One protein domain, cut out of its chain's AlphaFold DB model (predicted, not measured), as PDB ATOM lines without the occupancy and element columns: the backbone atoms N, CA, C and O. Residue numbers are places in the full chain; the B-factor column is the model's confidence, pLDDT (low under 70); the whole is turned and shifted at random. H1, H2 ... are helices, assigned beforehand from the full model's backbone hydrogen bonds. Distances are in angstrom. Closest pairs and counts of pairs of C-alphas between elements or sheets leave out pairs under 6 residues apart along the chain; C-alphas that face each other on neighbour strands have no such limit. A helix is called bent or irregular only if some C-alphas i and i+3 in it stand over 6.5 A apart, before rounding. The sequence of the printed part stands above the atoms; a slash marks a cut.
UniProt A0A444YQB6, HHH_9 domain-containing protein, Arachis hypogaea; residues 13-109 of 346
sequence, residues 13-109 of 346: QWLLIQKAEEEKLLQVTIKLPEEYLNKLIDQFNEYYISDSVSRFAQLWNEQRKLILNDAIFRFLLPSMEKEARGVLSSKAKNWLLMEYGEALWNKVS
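AT A GLANCE: This is residues 13 to 109 of the 346 residues of the protein "HHH_9 domain-containing protein" of Arachis hypogaea (UniProt A0A444YQB6). One very long, gently bent helix, H3, makes the length of this extended model, and two shorter helices, H1 and H2, are set at a slant to it at separate places along it. H1 meets the arm H3b at residues 88 to 93, H2 comes near the arm H3a at residues 64 to 68, and residues 97 to 109, of which 97 to 108 belong to H3, stick out free. The printed part has 97 residues with three named helices, in the order H1, H2, H3, and no named strand; the class is all helix. The radius of gyration of the C-alphas is 21.9 A, and the C-alphas span 77 by 29 by 19 A.

IN THESE COORDINATES: H1 is residues 13 to 22, beginning at C-alpha 13 (50.272, 67.315, 22.153). H2 is residues 34 to 48, 20.7 A long. H3, residues 55 to 108, was assigned as one helix by its hydrogen bonds but is bent: C-alphas 74 and 77 are 6.9 A apart. Its arms are H3a, residues 55 to 74, 28.5 A, and H3b, residues 77 to 108, 46.0 A, ending at C-alpha 108 (42.844, 43.990, 33.041).

HOW THE PARTS SIT: H1 touches H3b, opposite ways at a steep tilt of 61 degrees; the closest C-alphas, of Trp 14 and Ala 92, are 6.4 A apart. H2 and H3a form a helical hairpin and only just touch, with 3 pairs of C-alphas within 8 A, the closest being Tyr 48 and Arg 64 at 7.1 A. They run opposite ways at a steep tilt of 43 degrees. H3a and H3b stand at a shallow tilt of 25 degrees. H1 and H2 are apart. In H1, H2, H3a and H3b every O i to N i+4 pair is within hydrogen-bond range.

THE WHOLE: The C-alphas farthest apart, of Arg 55 and Ser 109, are 77.8 A apart. The printed part has no cut. The link from H1 to H2 is long, 11 residues. No printed residue has a pLDDT under 70.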
ATOM      1  N   GLN A  13      49.256  66.325  22.501       89.31
ATOM      2  CA  GLN A  13      50.272  67.315  22.153       89.31
ATOM      3  C   GLN A  13      50.043  68.663  22.843       89.31
ATOM      4  O   GLN A  13      51.005  69.310  23.260       89.31
ATOM      5  N   TRP A  14      48.783  69.084  22.995       93.12
ATOM      6  CA  TRP A  14      48.463  70.331  23.691       93.12
ATOM      7  C   TRP A  14      48.915  70.314  25.157       93.12
ATOM      8  O   TRP A  14      49.489  71.295  25.623       93.12
ATOM      9  N   LEU A  15      48.750  69.190  25.864       91.81
ATOM     10  CA  LEU A  15      49.185  69.058  27.260       91.81
ATOM     11  C   LEU A  15      50.709  69.148  27.391       91.81
ATOM     12  O   LEU A  15      51.212  69.770  28.324       91.81
ATOM     13  N   LEU A  16      51.454  68.589  26.433       91.25
ATOM     14  CA  LEU A  16      52.915  68.717  26.392       91.25
ATOM     15  C   LEU A  16      53.351  70.168  26.173       91.25
ATOM     16  O   LEU A  16      54.281  70.642  26.823       91.25
ATOM     17  N   ILE A  17      52.667  70.879  25.271       91.75
ATOM     18  CA  ILE A  17      52.913  72.301  25.016       91.75
ATOM     19  C   ILE A  17      52.603  73.122  26.271       91.75
ATOM     20  O   ILE A  17      53.418  73.957  26.656       91.75
ATOM     21  N   GLN A  18      51.474  72.857  26.931       92.19
ATOM     22  CA  GLN A  18      51.074  73.539  28.158       92.19
ATOM     23  C   GLN A  18      52.106  73.327  29.276       92.19
ATOM     24  O   GLN A  18      52.570  74.294  29.874       92.19
ATOM     25  N   LYS A  19      52.553  72.084  29.496       92.88
ATOM     26  CA  LYS A  19      53.590  71.770  30.489       92.88
ATOM     27  C   LYS A  19      54.914  72.476  30.186       92.88
ATOM     28  O   LYS A  19      55.540  73.046  31.076       92.88
ATOM     29  N   ALA A  20      55.334  72.487  28.923       92.31
ATOM     30  CA  ALA A  20      56.548  73.186  28.515       92.31
ATOM     31  C   ALA A  20      56.429  74.720  28.654       92.31
ATOM     32  O   ALA A  20      57.434  75.389  28.904       92.31
ATOM     33  N   GLU A  21      55.228  75.291  28.513       92.38
ATOM     34  CA  GLU A  21      54.956  76.708  28.794       92.38
ATOM     35  C   GLU A  21      55.060  77.014  30.299       92.38
ATOM     36  O   GLU A  21      55.710  77.988  30.682       92.38
ATOM     37  N   GLU A  22      54.496  76.160  31.159       92.12
ATOM     38  CA  GLU A  22      54.582  76.269  32.626       92.12
ATOM     39  C   GLU A  22      56.034  76.188  33.125       92.12
ATOM     40  O   GLU A  22      56.463  76.975  33.974       92.12
ATOM     41  N   GLU A  23      56.831  75.301  32.523       94.81
ATOM     42  CA  GLU A  23      58.272  75.168  32.766       94.81
ATOM     43  C   GLU A  23      59.108  76.282  32.100       94.81
ATOM     44  O   GLU A  23      60.333  76.315  32.239       94.81
ATOM     45  N   LYS A  24      58.463  77.233  31.406       91.44
ATOM     46  CA  LYS A  24      59.087  78.367  30.696       91.44
ATOM     47  C   LYS A  24      60.102  77.943  29.631       91.44
ATOM     48  O   LYS A  24      61.019  78.699  29.303       91.44
ATOM     49  N   LEU A  25      59.939  76.745  29.078       90.75
ATOM     50  CA  LEU A  25      60.751  76.229  27.977       90.75
ATOM     51  C   LEU A  25      60.310  76.820  26.635       90.75
ATOM     52  O   LEU A  25      61.110  76.909  25.702       90.75
ATOM     53  N   LEU A  26      59.046  77.232  26.537       90.38
ATOM     54  CA  LEU A  26      58.469  77.858  25.354       90.38
ATOM     55  C   LEU A  26      57.450  78.942  25.723       90.38
ATOM     56  O   LEU A  26      56.985  79.022  26.857       90.38
ATOM     57  N   GLN A  27      57.107  79.775  24.743       89.31
ATOM     58  CA  GLN A  27      56.028  80.757  24.835       89.31
ATOM     59  C   GLN A  27      54.956  80.394  23.808       89.31
ATOM     60  O   GLN A  27      55.262  80.276  22.619       89.31
ATOM     61  N   VAL A  28      53.709  80.234  24.254       91.62
ATOM     62  CA  VAL A  28      52.577  79.930  23.371       91.62
ATOM     63  C   VAL A  28      51.800  81.206  23.107       91.62
ATOM     64  O   VAL A  28      51.644  82.070  23.969       91.62
ATOM     65  N   THR A  29      51.317  81.371  21.883       91.38
ATOM     66  CA  THR A  29      50.482  82.513  21.525       91.38
ATOM     67  C   THR A  29      49.412  82.059  20.550       91.38
ATOM     68  O   THR A  29      49.733  81.597  19.455       91.38
ATOM     69  N   ILE A  30      48.149  82.193  20.948       91.75
ATOM     70  CA  ILE A  30      47.000  81.885  20.097       91.75
ATOM     71  C   ILE A  30      46.494  83.201  19.521       91.75
ATOM     72  O   ILE A  30      46.123  84.112  20.255       91.75
ATOM     73  N   LYS A  31      46.506  83.323  18.194       90.50
ATOM     74  CA  LYS A  31      46.073  84.534  17.491       90.50
ATOM     75  C   LYS A  31      45.144  84.182  16.345       90.50
ATOM     76  O   LYS A  31      45.303  83.149  15.699       90.50
ATOM     77  N   LEU A  32      44.205  85.084  16.075       89.62
ATOM     78  CA  LEU A  32      43.420  85.054  14.850       89.62
ATOM     79  C   LEU A  32      44.285  85.600  13.698       89.62
ATOM     80  O   LEU A  32      44.927  86.636  13.890       89.62
ATOM     81  N   PRO A  33      44.319  84.957  12.518       91.06
ATOM     82  CA  PRO A  33      45.056  85.496  11.380       91.06
ATOM     83  C   PRO A  33      44.516  86.871  10.960       91.06
ATOM     84  O   PRO A  33      43.303  87.105  10.995       91.06
ATOM     85  N   GLU A  34      45.413  87.763  10.531       90.00
ATOM     86  CA  GLU A  34      45.090  89.170  10.238       90.00
ATOM     87  C   GLU A  34      43.983  89.320   9.187       90.00
ATOM     88  O   GLU A  34      43.121  90.186   9.313       90.00
ATOM     89  N   GLU A  35      43.938  88.432   8.192       91.44
ATOM     90  CA  GLU A  35      42.897  88.433   7.160       91.44
ATOM     91  C   GLU A  35      41.482  88.270   7.735       91.44
ATOM     92  O   GLU A  35      40.546  88.940   7.295       91.44
ATOM     93  N   TYR A  36      41.311  87.387   8.721       89.81
ATOM     94  CA  TYR A  36      40.015  87.148   9.359       89.81
ATOM     95  C   TYR A  36      39.686  88.232  10.379       89.81
ATOM     96  O   TYR A  36      38.526  88.624  10.500       89.81
ATOM     97  N   LEU A  37      40.699  88.751  11.074       91.88
ATOM     98  CA  LEU A  37      40.531  89.861  12.003       91.88
ATOM     99  C   LEU A  37      40.065  91.134  11.285       91.88
ATOM    100  O   LEU A  37      39.129  91.780  11.744       91.88
ATOM    101  N   ASN A  38      40.658  91.458  10.135       91.69
ATOM    102  CA  ASN A  38      40.256  92.618   9.339       91.69
ATOM    103  C   ASN A  38      38.823  92.470   8.817       91.69
ATOM    104  O   ASN A  38      38.026  93.388   8.973       91.69
ATOM    105  N   LYS A  39      38.448  91.286   8.310       93.88
ATOM    106  CA  LYS A  39      37.056  91.003   7.914       93.88
ATOM    107  C   LYS A  39      36.072  91.176   9.073       93.88
ATOM    108  O   LYS A  39      34.988  91.711   8.870       93.88
ATOM    109  N   LEU A  40      36.441  90.737  10.277       90.62
ATOM    110  CA  LEU A  40      35.619  90.904  11.474       90.62
ATOM    111  C   LEU A  40      35.456  92.389  11.835       90.62
ATOM    112  O   LEU A  40      34.349  92.839  12.124       90.62
ATOM    113  N   ILE A  41      36.547  93.157  11.790       91.06
ATOM    114  CA  ILE A  41      36.524  94.604  12.030       91.06
ATOM    115  C   ILE A  41      35.644  95.309  10.991       91.06
ATOM    116  O   ILE A  41      34.846  96.169  11.359       91.06
ATOM    117  N   ASP A  42      35.739  94.929   9.717       91.31
ATOM    118  CA  ASP A  42      34.922  95.493   8.641       91.31
ATOM    119  C   ASP A  42      33.432  95.188   8.833       91.31
ATOM    120  O   ASP A  42      32.606  96.092   8.705       91.31
ATOM    121  N   GLN A  43      33.087  93.963   9.238       92.19
ATOM    122  CA  GLN A  43      31.711  93.602   9.592       92.19
ATOM    123  C   GLN A  43      31.191  94.440  10.763       92.19
ATOM    124  O   GLN A  43      30.091  94.978  10.696       92.19
ATOM    125  N   PHE A  44      31.973  94.615  11.831       90.12
ATOM    126  CA  PHE A  44      31.563  95.489  12.933       90.12
ATOM    127  C   PHE A  44      31.399  96.944  12.487       90.12
ATOM    128  O   PHE A  44      30.456  97.621  12.899       90.12
ATOM    129  N   ASN A  45      32.287  97.427  11.626       89.69
ATOM    130  CA  ASN A  45      32.198  98.775  11.085       89.69
ATOM    131  C   ASN A  45      30.907  98.983  10.282       89.69
ATOM    132  O   ASN A  45      30.303 100.043  10.417       89.69
ATOM    133  N   GLU A  46      30.446  97.988   9.524       90.69
ATOM    134  CA  GLU A  46      29.176  98.047   8.788       90.69
ATOM    135  C   GLU A  46      27.966  98.275   9.711       90.69
ATOM    136  O   GLU A  46      27.091  99.076   9.396       90.69
ATOM    137  N   TYR A  47      27.928  97.632  10.884       89.06
ATOM    138  CA  TYR A  47      26.777  97.729  11.793       89.06
ATOM    139  C   TYR A  47      26.828  98.915  12.762       89.06
ATOM    140  O   TYR A  47      25.785  99.439  13.157       89.06
ATOM    141  N   TYR A  48      28.020  99.319  13.205       87.81
ATOM    142  CA  TYR A  48      28.168 100.308  14.279       87.81
ATOM    143  C   TYR A  48      28.485 101.723  13.776       87.81
ATOM    144  O   TYR A  48      28.341 102.686  14.537       87.81
ATOM    145  N   ILE A  49      28.916 101.893  12.525       88.88
ATOM    146  CA  ILE A  49      29.175 103.214  11.942       88.88
ATOM    147  C   ILE A  49      27.881 103.766  11.340       88.88
ATOM    148  O   ILE A  49      27.101 103.052  10.728       88.88
ATOM    149  N   SER A  50      27.639 105.066  11.522       86.50
ATOM    150  CA  SER A  50      26.504 105.740  10.885       86.50
ATOM    151  C   SER A  50      26.874 106.223   9.484       86.50
ATOM    152  O   SER A  50      27.903 106.880   9.327       86.50
ATOM    153  N   ASP A  51      25.970 106.040   8.521       86.50
ATOM    154  CA  ASP A  51      26.100 106.545   7.141       86.50
ATOM    155  C   ASP A  51      26.017 108.077   7.014       86.50
ATOM    156  O   ASP A  51      26.186 108.648   5.934       86.50
ATOM    157  N   SER A  52      25.720 108.785   8.105       84.75
ATOM    158  CA  SER A  52      25.556 110.236   8.063       84.75
ATOM    159  C   SER A  52      26.897 110.967   7.897       84.75
ATOM    160  O   SER A  52      27.870 110.724   8.605       84.75
ATOM    161  N   VAL A  53      26.935 111.933   6.973       87.56
ATOM    162  CA  VAL A  53      28.160 112.667   6.581       87.56
ATOM    163  C   VAL A  53      28.376 113.985   7.335       87.56
ATOM    164  O   VAL A  53      29.238 114.783   6.970       87.56
ATOM    165  N   SER A  54      27.585 114.262   8.376       93.38
ATOM    166  CA  SER A  54      27.735 115.499   9.156       93.38
ATOM    167  C   SER A  54      29.057 115.519   9.933       93.38
ATOM    168  O   SER A  54      29.560 114.474  10.341       93.38
ATOM    169  N   ARG A  55      29.597 116.711  10.224       90.62
ATOM    170  CA  ARG A  55      30.830 116.849  11.025       90.62
ATOM    171  C   ARG A  55      30.720 116.155  12.389       90.62
ATOM    172  O   ARG A  55      31.662 115.509  12.831       90.62
ATOM    173  N   PHE A  56      29.565 116.267  13.046       90.69
ATOM    174  CA  PHE A  56      29.316 115.582  14.317       90.69
ATOM    175  C   PHE A  56      29.256 114.064  14.142       90.69
ATOM    176  O   PHE A  56      29.805 113.337  14.965       90.69
ATOM    177  N   ALA A  57      28.638 113.580  13.064       89.81
ATOM    178  CA  ALA A  57      28.585 112.154  12.761       89.81
ATOM    179  C   ALA A  57      29.969 111.562  12.474       89.81
ATOM    180  O   ALA A  57      30.265 110.479  12.965       89.81
ATOM    181  N   GLN A  58      30.836 112.285  11.759       89.81
ATOM    182  CA  GLN A  58      32.220 111.870  11.510       89.81
ATOM    183  C   GLN A  58      33.011 111.726  12.817       89.81
ATOM    184  O   GLN A  58      33.607 110.677  13.042       89.81
ATOM    185  N   LEU A  59      32.931 112.714  13.718       92.19
ATOM    186  CA  LEU A  59      33.584 112.649  15.034       92.19
ATOM    187  C   LEU A  59      33.051 111.489  15.892       92.19
ATOM    188  O   LEU A  59      33.818 110.783  16.544       92.19
ATOM    189  N   TRP A  60      31.738 111.245  15.868       93.75
ATOM    190  CA  TRP A  60      31.158 110.086  16.550       93.75
ATOM    191  C   TRP A  60      31.593 108.763  15.923       93.75
ATOM    192  O   TRP A  60      31.853 107.809  16.648       93.75
ATOM    193  N   ASN A  61      31.700 108.688  14.598       92.50
ATOM    194  CA  ASN A  61      32.177 107.499  13.900       92.50
ATOM    195  C   ASN A  61      33.649 107.205  14.227       92.50
ATOM    196  O   ASN A  61      33.990 106.046  14.448       92.50
ATOM    197  N   GLU A  62      34.506 108.225  14.328       92.06
ATOM    198  CA  GLU A  62      35.886 108.073  14.814       92.06
ATOM    199  C   GLU A  62      35.913 107.501  16.235       92.06
ATOM    200  O   GLU A  62      36.594 106.507  16.490       92.06
ATOM    201  N   GLN A  63      35.102 108.055  17.140       94.56
ATOM    202  CA  GLN A  63      35.019 107.552  18.509       94.56
ATOM    203  C   GLN A  63      34.492 106.109  18.570       94.56
ATOM    204  O   GLN A  63      35.027 105.293  19.316       94.56
ATOM    205  N   ARG A  64      33.474 105.759  17.771       94.12
ATOM    206  CA  ARG A  64      32.945 104.385  17.688       94.12
ATOM    207  C   ARG A  64      33.999 103.404  17.187       94.12
ATOM    208  O   ARG A  64      34.118 102.331  17.766       94.12
ATOM    209  N   LYS A  65      34.805 103.778  16.187       92.69
ATOM    210  CA  LYS A  65      35.933 102.953  15.722       92.69
ATOM    211  C   LYS A  65      36.956 102.712  16.829       92.69
ATOM    212  O   LYS A  65      37.439 101.592  16.962       92.69
ATOM    213  N   LEU A  66      37.284 103.726  17.633       94.06
ATOM    214  CA  LEU A  66      38.196 103.560  18.772       94.06
ATOM    215  C   LEU A  66      37.613 102.620  19.831       94.06
ATOM    216  O   LEU A  66      38.314 101.728  20.300       94.06
ATOM    217  N   ILE A  67      36.328 102.779  20.161       94.19
ATOM    218  CA  ILE A  67      35.629 101.907  21.115       94.19
ATOM    219  C   ILE A  67      35.589 100.465  20.602       94.19
ATOM    220  O   ILE A  67      35.867  99.549  21.366       94.19
ATOM    221  N   LEU A  68      35.282 100.255  19.319       93.06
ATOM    222  CA  LEU A  68      35.277  98.926  18.706       93.06
ATOM    223  C   LEU A  68      36.663  98.280  18.745       93.06
ATOM    224  O   LEU A  68      36.777  97.113  19.104       93.06
ATOM    225  N   ASN A  69      37.714  99.037  18.425       92.44
ATOM    226  CA  ASN A  69      39.081  98.532  18.533       92.44
ATOM    227  C   ASN A  69      39.414  98.135  19.979       92.44
ATOM    228  O   ASN A  69      39.877  97.020  20.203       92.44
ATOM    229  N   ASP A  70      39.132  98.988  20.968       94.75
ATOM    230  CA  ASP A  70      39.379  98.644  22.376       94.75
ATOM    231  C   ASP A  70      38.562  97.410  22.796       94.75
ATOM    232  O   ASP A  70      39.113  96.467  23.357       94.75
ATOM    233  N   ALA A  71      37.279  97.339  22.426       94.00
ATOM    234  CA  ALA A  71      36.414  96.189  22.691       94.00
ATOM    235  C   ALA A  71      36.993  94.876  22.132       94.00
ATOM    236  O   ALA A  71      37.065  93.871  22.843       94.00
ATOM    237  N   ILE A  72      37.443  94.884  20.874       92.25
ATOM    238  CA  ILE A  72      37.976  93.697  20.199       92.25
ATOM    239  C   ILE A  72      39.313  93.274  20.815       92.25
ATOM    240  O   ILE A  72      39.472  92.121  21.212       92.25
ATOM    241  N   PHE A  73      40.274  94.191  20.920       93.19
ATOM    242  CA  PHE A  73      41.645  93.845  21.300       93.19
ATOM    243  C   PHE A  73      41.840  93.672  22.803       93.19
ATOM    244  O   PHE A  73      42.654  92.851  23.220       93.19
ATOM    245  N   ARG A  74      41.113  94.430  23.627       94.94
ATOM    246  CA  ARG A  74      41.291  94.415  25.083       94.94
ATOM    247  C   ARG A  74      40.388  93.411  25.788       94.94
ATOM    248  O   ARG A  74      40.750  92.948  26.867       94.94
ATOM    249  N   PHE A  75      39.241  93.074  25.198       92.81
ATOM    250  CA  PHE A  75      38.250  92.213  25.843       92.81
ATOM    251  C   PHE A  75      37.960  90.952  25.032       92.81
ATOM    252  O   PHE A  75      38.152  89.851  25.546       92.81
ATOM    253  N   LEU A  76      37.538  91.088  23.771       93.12
ATOM    254  CA  LEU A  76      37.067  89.947  22.983       93.12
ATOM    255  C   LEU A  76      38.188  88.942  22.689       93.12
ATOM    256  O   LEU A  76      38.053  87.774  23.040       93.12
ATOM    257  N   LEU A  77      39.299  89.386  22.093       92.44
ATOM    258  CA  LEU A  77      40.404  88.497  21.722       92.44
ATOM    259  C   LEU A  77      41.050  87.806  22.937       92.44
ATOM    260  O   LEU A  77      41.201  86.587  22.874       92.44
ATOM    261  N   PRO A  78      41.364  88.494  24.057       94.81
ATOM    262  CA  PRO A  78      41.883  87.821  25.250       94.81
ATOM    263  C   PRO A  78      40.899  86.810  25.852       94.81
ATOM    264  O   PRO A  78      41.313  85.743  26.303       94.81
ATOM    265  N   SER A  79      39.596  87.117  25.842       95.25
ATOM    266  CA  SER A  79      38.562  86.187  26.311       95.25
ATOM    267  C   SER A  79      38.480  84.945  25.416       95.25
ATOM    268  O   SER A  79      38.477  83.821  25.910       95.25
ATOM    269  N   MET A  80      38.500  85.135  24.093       93.69
ATOM    270  CA  MET A  80      38.502  84.042  23.118       93.69
ATOM    271  C   MET A  80      39.772  83.192  23.188       93.69
ATOM    272  O   MET A  80      39.688  81.978  23.049       93.69
ATOM    273  N   GLU A  81      40.943  83.798  23.408       93.38
ATOM    274  CA  GLU A  81      42.187  83.053  23.628       93.38
ATOM    275  C   GLU A  81      42.079  82.179  24.881       93.38
ATOM    276  O   GLU A  81      42.423  80.997  24.835       93.38
ATOM    277  N   LYS A  82      41.580  82.739  25.989       93.88
ATOM    278  CA  LYS A  82      41.384  81.989  27.234       93.88
ATOM    279  C   LYS A  82      40.439  80.803  27.026       93.88
ATOM    280  O   LYS A  82      40.754  79.699  27.461       93.88
ATOM    281  N   GLU A  83      39.330  81.023  26.329       95.31
ATOM    282  CA  GLU A  83      38.370  79.969  26.000       95.31
ATOM    283  C   GLU A  83      38.984  78.906  25.080       95.31
ATOM    284  O   GLU A  83      38.861  77.713  25.337       95.31
ATOM    285  N   ALA A  84      39.726  79.317  24.047       93.06
ATOM    286  CA  ALA A  84      40.414  78.399  23.144       93.06
ATOM    287  C   ALA A  84      41.412  77.499  23.887       93.06
ATOM    288  O   ALA A  84      41.462  76.297  23.625       93.06
ATOM    289  N   ARG A  85      42.172  78.061  24.838       94.25
ATOM    290  CA  ARG A  85      43.059  77.288  25.722       94.25
ATOM    291  C   ARG A  85      42.258  76.280  26.551       94.25
ATOM    292  O   ARG A  85      42.641  75.116  26.594       94.25
ATOM    293  N   GLY A  86      41.139  76.705  27.141       93.62
ATOM    294  CA  GLY A  86      40.243  75.832  27.906       93.62
ATOM    295  C   GLY A  86      39.729  74.649  27.083       93.62
ATOM    296  O   GLY A  86      39.910  73.500  27.477       93.62
ATOM    297  N   VAL A  87      39.186  74.916  25.892       93.31
ATOM    298  CA  VAL A  87      38.671  73.882  24.979       93.31
ATOM    299  C   VAL A  87      39.760  72.892  24.568       93.31
ATOM    300  O   VAL A  87      39.508  71.687  24.529       93.31
ATOM    301  N   LEU A  88      40.968  73.370  24.256       93.62
ATOM    302  CA  LEU A  88      42.089  72.494  23.916       93.62
ATOM    303  C   LEU A  88      42.511  71.620  25.102       93.62
ATOM    304  O   LEU A  88      42.748  70.426  24.918       93.62
ATOM    305  N   SER A  89      42.565  72.184  26.312       93.50
ATOM    306  CA  SER A  89      42.903  71.433  27.524       93.50
ATOM    307  C   SER A  89      41.867  70.348  27.813       93.50
ATOM    308  O   SER A  89      42.258  69.204  28.031       93.50
ATOM    309  N   SER A  90      40.569  70.655  27.740       92.06
ATOM    310  CA  SER A  90      39.507  69.656  27.926       92.06
ATOM    311  C   SER A  90      39.568  68.552  26.870       92.06
ATOM    312  O   SER A  90      39.539  67.374  27.212       92.06
ATOM    313  N   LYS A  91      39.737  68.897  25.587       91.44
ATOM    314  CA  LYS A  91      39.853  67.894  24.513       91.44
ATOM    315  C   LYS A  91      41.043  66.961  24.705       91.44
ATOM    316  O   LYS A  91      40.891  65.751  24.572       91.44
ATOM    317  N   ALA A  92      42.210  67.518  25.017       92.06
ATOM    318  CA  ALA A  92      43.420  66.727  25.188       92.06
ATOM    319  C   ALA A  92      43.353  65.834  26.437       92.06
ATOM    320  O   ALA A  92      43.819  64.698  26.388       92.06
ATOM    321  N   LYS A  93      42.737  66.310  27.531       90.25
ATOM    322  CA  LYS A  93      42.467  65.490  28.723       90.25
ATOM    323  C   LYS A  93      41.517  64.335  28.413       90.25
ATOM    324  O   LYS A  93      41.853  63.200  28.724       90.25
ATOM    325  N   ASN A  94      40.399  64.598  27.738       89.12
ATOM    326  CA  ASN A  94      39.436  63.554  27.375       89.12
ATOM    327  C   ASN A  94      40.071  62.490  26.477       89.12
ATOM    328  O   ASN A  94      39.884  61.300  26.701       89.12
ATOM    329  N   TRP A  95      40.869  62.908  25.490       90.81
ATOM    330  CA  TRP A  95      41.622  61.972  24.655       90.81
ATOM    331  C   TRP A  95      42.569  61.099  25.491       90.81
ATOM    332  O   TRP A  95      42.604  59.883  25.326       90.81
ATOM    333  N   LEU A  96      43.302  61.714  26.424       89.00
ATOM    334  CA  LEU A  96      44.251  61.022  27.291       89.00
ATOM    335  C   LEU A  96      43.559  60.005  28.211       89.00
ATOM    336  O   LEU A  96      44.067  58.899  28.379       89.00
ATOM    337  N   LEU A  97      42.403  60.365  28.774       86.31
ATOM    338  CA  LEU A  97      41.578  59.467  29.584       86.31
ATOM    339  C   LEU A  97      41.132  58.244  28.782       86.31
ATOM    340  O   LEU A  97      41.253  57.127  29.273       86.31
ATOM    341  N   MET A  98      40.697  58.435  27.534       84.81
ATOM    342  CA  MET A  98      40.312  57.322  26.663       84.81
ATOM    343  C   MET A  98      41.498  56.401  26.347       84.81
ATOM    344  O   MET A  98      41.372  55.187  26.484       84.81
ATOM    345  N   GLU A  99      42.659  56.956  25.986       86.00
ATOM    346  CA  GLU A  99      43.857  56.163  25.666       86.00
ATOM    347  C   GLU A  99      44.367  55.381  26.893       86.00
ATOM    348  O   GLU A  99      44.691  54.195  26.792       86.00
ATOM    349  N   TYR A 100      44.415  56.007  28.078       81.88
ATOM    350  CA  TYR A 100      44.795  55.306  29.310       81.88
ATOM    351  C   TYR A 100      43.750  54.284  29.741       81.88
ATOM    352  O   TYR A 100      44.132  53.194  30.173       81.88
ATOM    353  N   GLY A 101      42.465  54.610  29.606       80.25
ATOM    354  CA  GLY A 101      41.362  53.696  29.876       80.25
ATOM    355  C   GLY A 101      41.473  52.441  29.021       80.25
ATOM    356  O   GLY A 101      41.444  51.331  29.546       80.25
ATOM    357  N   GLU A 102      41.734  52.596  27.723       81.44
ATOM    358  CA  GLU A 102      41.952  51.470  26.819       81.44
ATOM    359  C   GLU A 102      43.221  50.677  27.177       81.44
ATOM    360  O   GLU A 102      43.209  49.445  27.219       81.44
ATOM    361  N   ALA A 103      44.330  51.355  27.482       77.88
ATOM    362  CA  ALA A 103      45.575  50.694  27.872       77.88
ATOM    363  C   ALA A 103      45.431  49.895  29.179       77.88
ATOM    364  O   ALA A 103      45.973  48.787  29.294       77.88
ATOM    365  N   LEU A 104      44.703  50.438  30.156       78.25
ATOM    366  CA  LEU A 104      44.366  49.765  31.403       78.25
ATOM    367  C   LEU A 104      43.441  48.582  31.127       78.25
ATOM    368  O   LEU A 104      43.756  47.468  31.546       78.25
ATOM    369  N   TRP A 105      42.374  48.791  30.355       76.94
ATOM    370  CA  TRP A 105      41.428  47.751  29.959       76.94
ATOM    371  C   TRP A 105      42.127  46.576  29.281       76.94
ATOM    372  O   TRP A 105      41.947  45.425  29.679       76.94
ATOM    373  N   ASN A 106      43.016  46.849  28.330       76.44
ATOM    374  CA  ASN A 106      43.817  45.838  27.643       76.44
ATOM    375  C   ASN A 106      44.706  45.035  28.599       76.44
ATOM    376  O   ASN A 106      45.023  43.883  28.318       76.44
ATOM    377  N   LYS A 107      45.116  45.615  29.732       73.81
ATOM    378  CA  LYS A 107      45.844  44.894  30.780       73.81
ATOM    379  C   LYS A 107      44.910  44.102  31.682       73.81
ATOM    380  O   LYS A 107      45.284  42.990  32.035       73.81
ATOM    381  N   VAL A 108      43.748  44.633  32.066       73.38
ATOM    382  CA  VAL A 108      42.844  43.990  33.041       73.38
ATOM    383  C   VAL A 108      41.890  42.957  32.439       73.38
ATOM    384  O   VAL A 108      41.479  42.043  33.150       73.38
ATOM    385  N   SER A 109      41.609  43.029  31.140       75.25
ATOM    386  CA  SER A 109      40.695  42.122  30.426       75.25
ATOM    387  C   SER A 109      41.339  40.809  29.957       75.25
ATOM    388  O   SER A 109      40.649  39.908  29.486       75.25
TER     389      SER A 109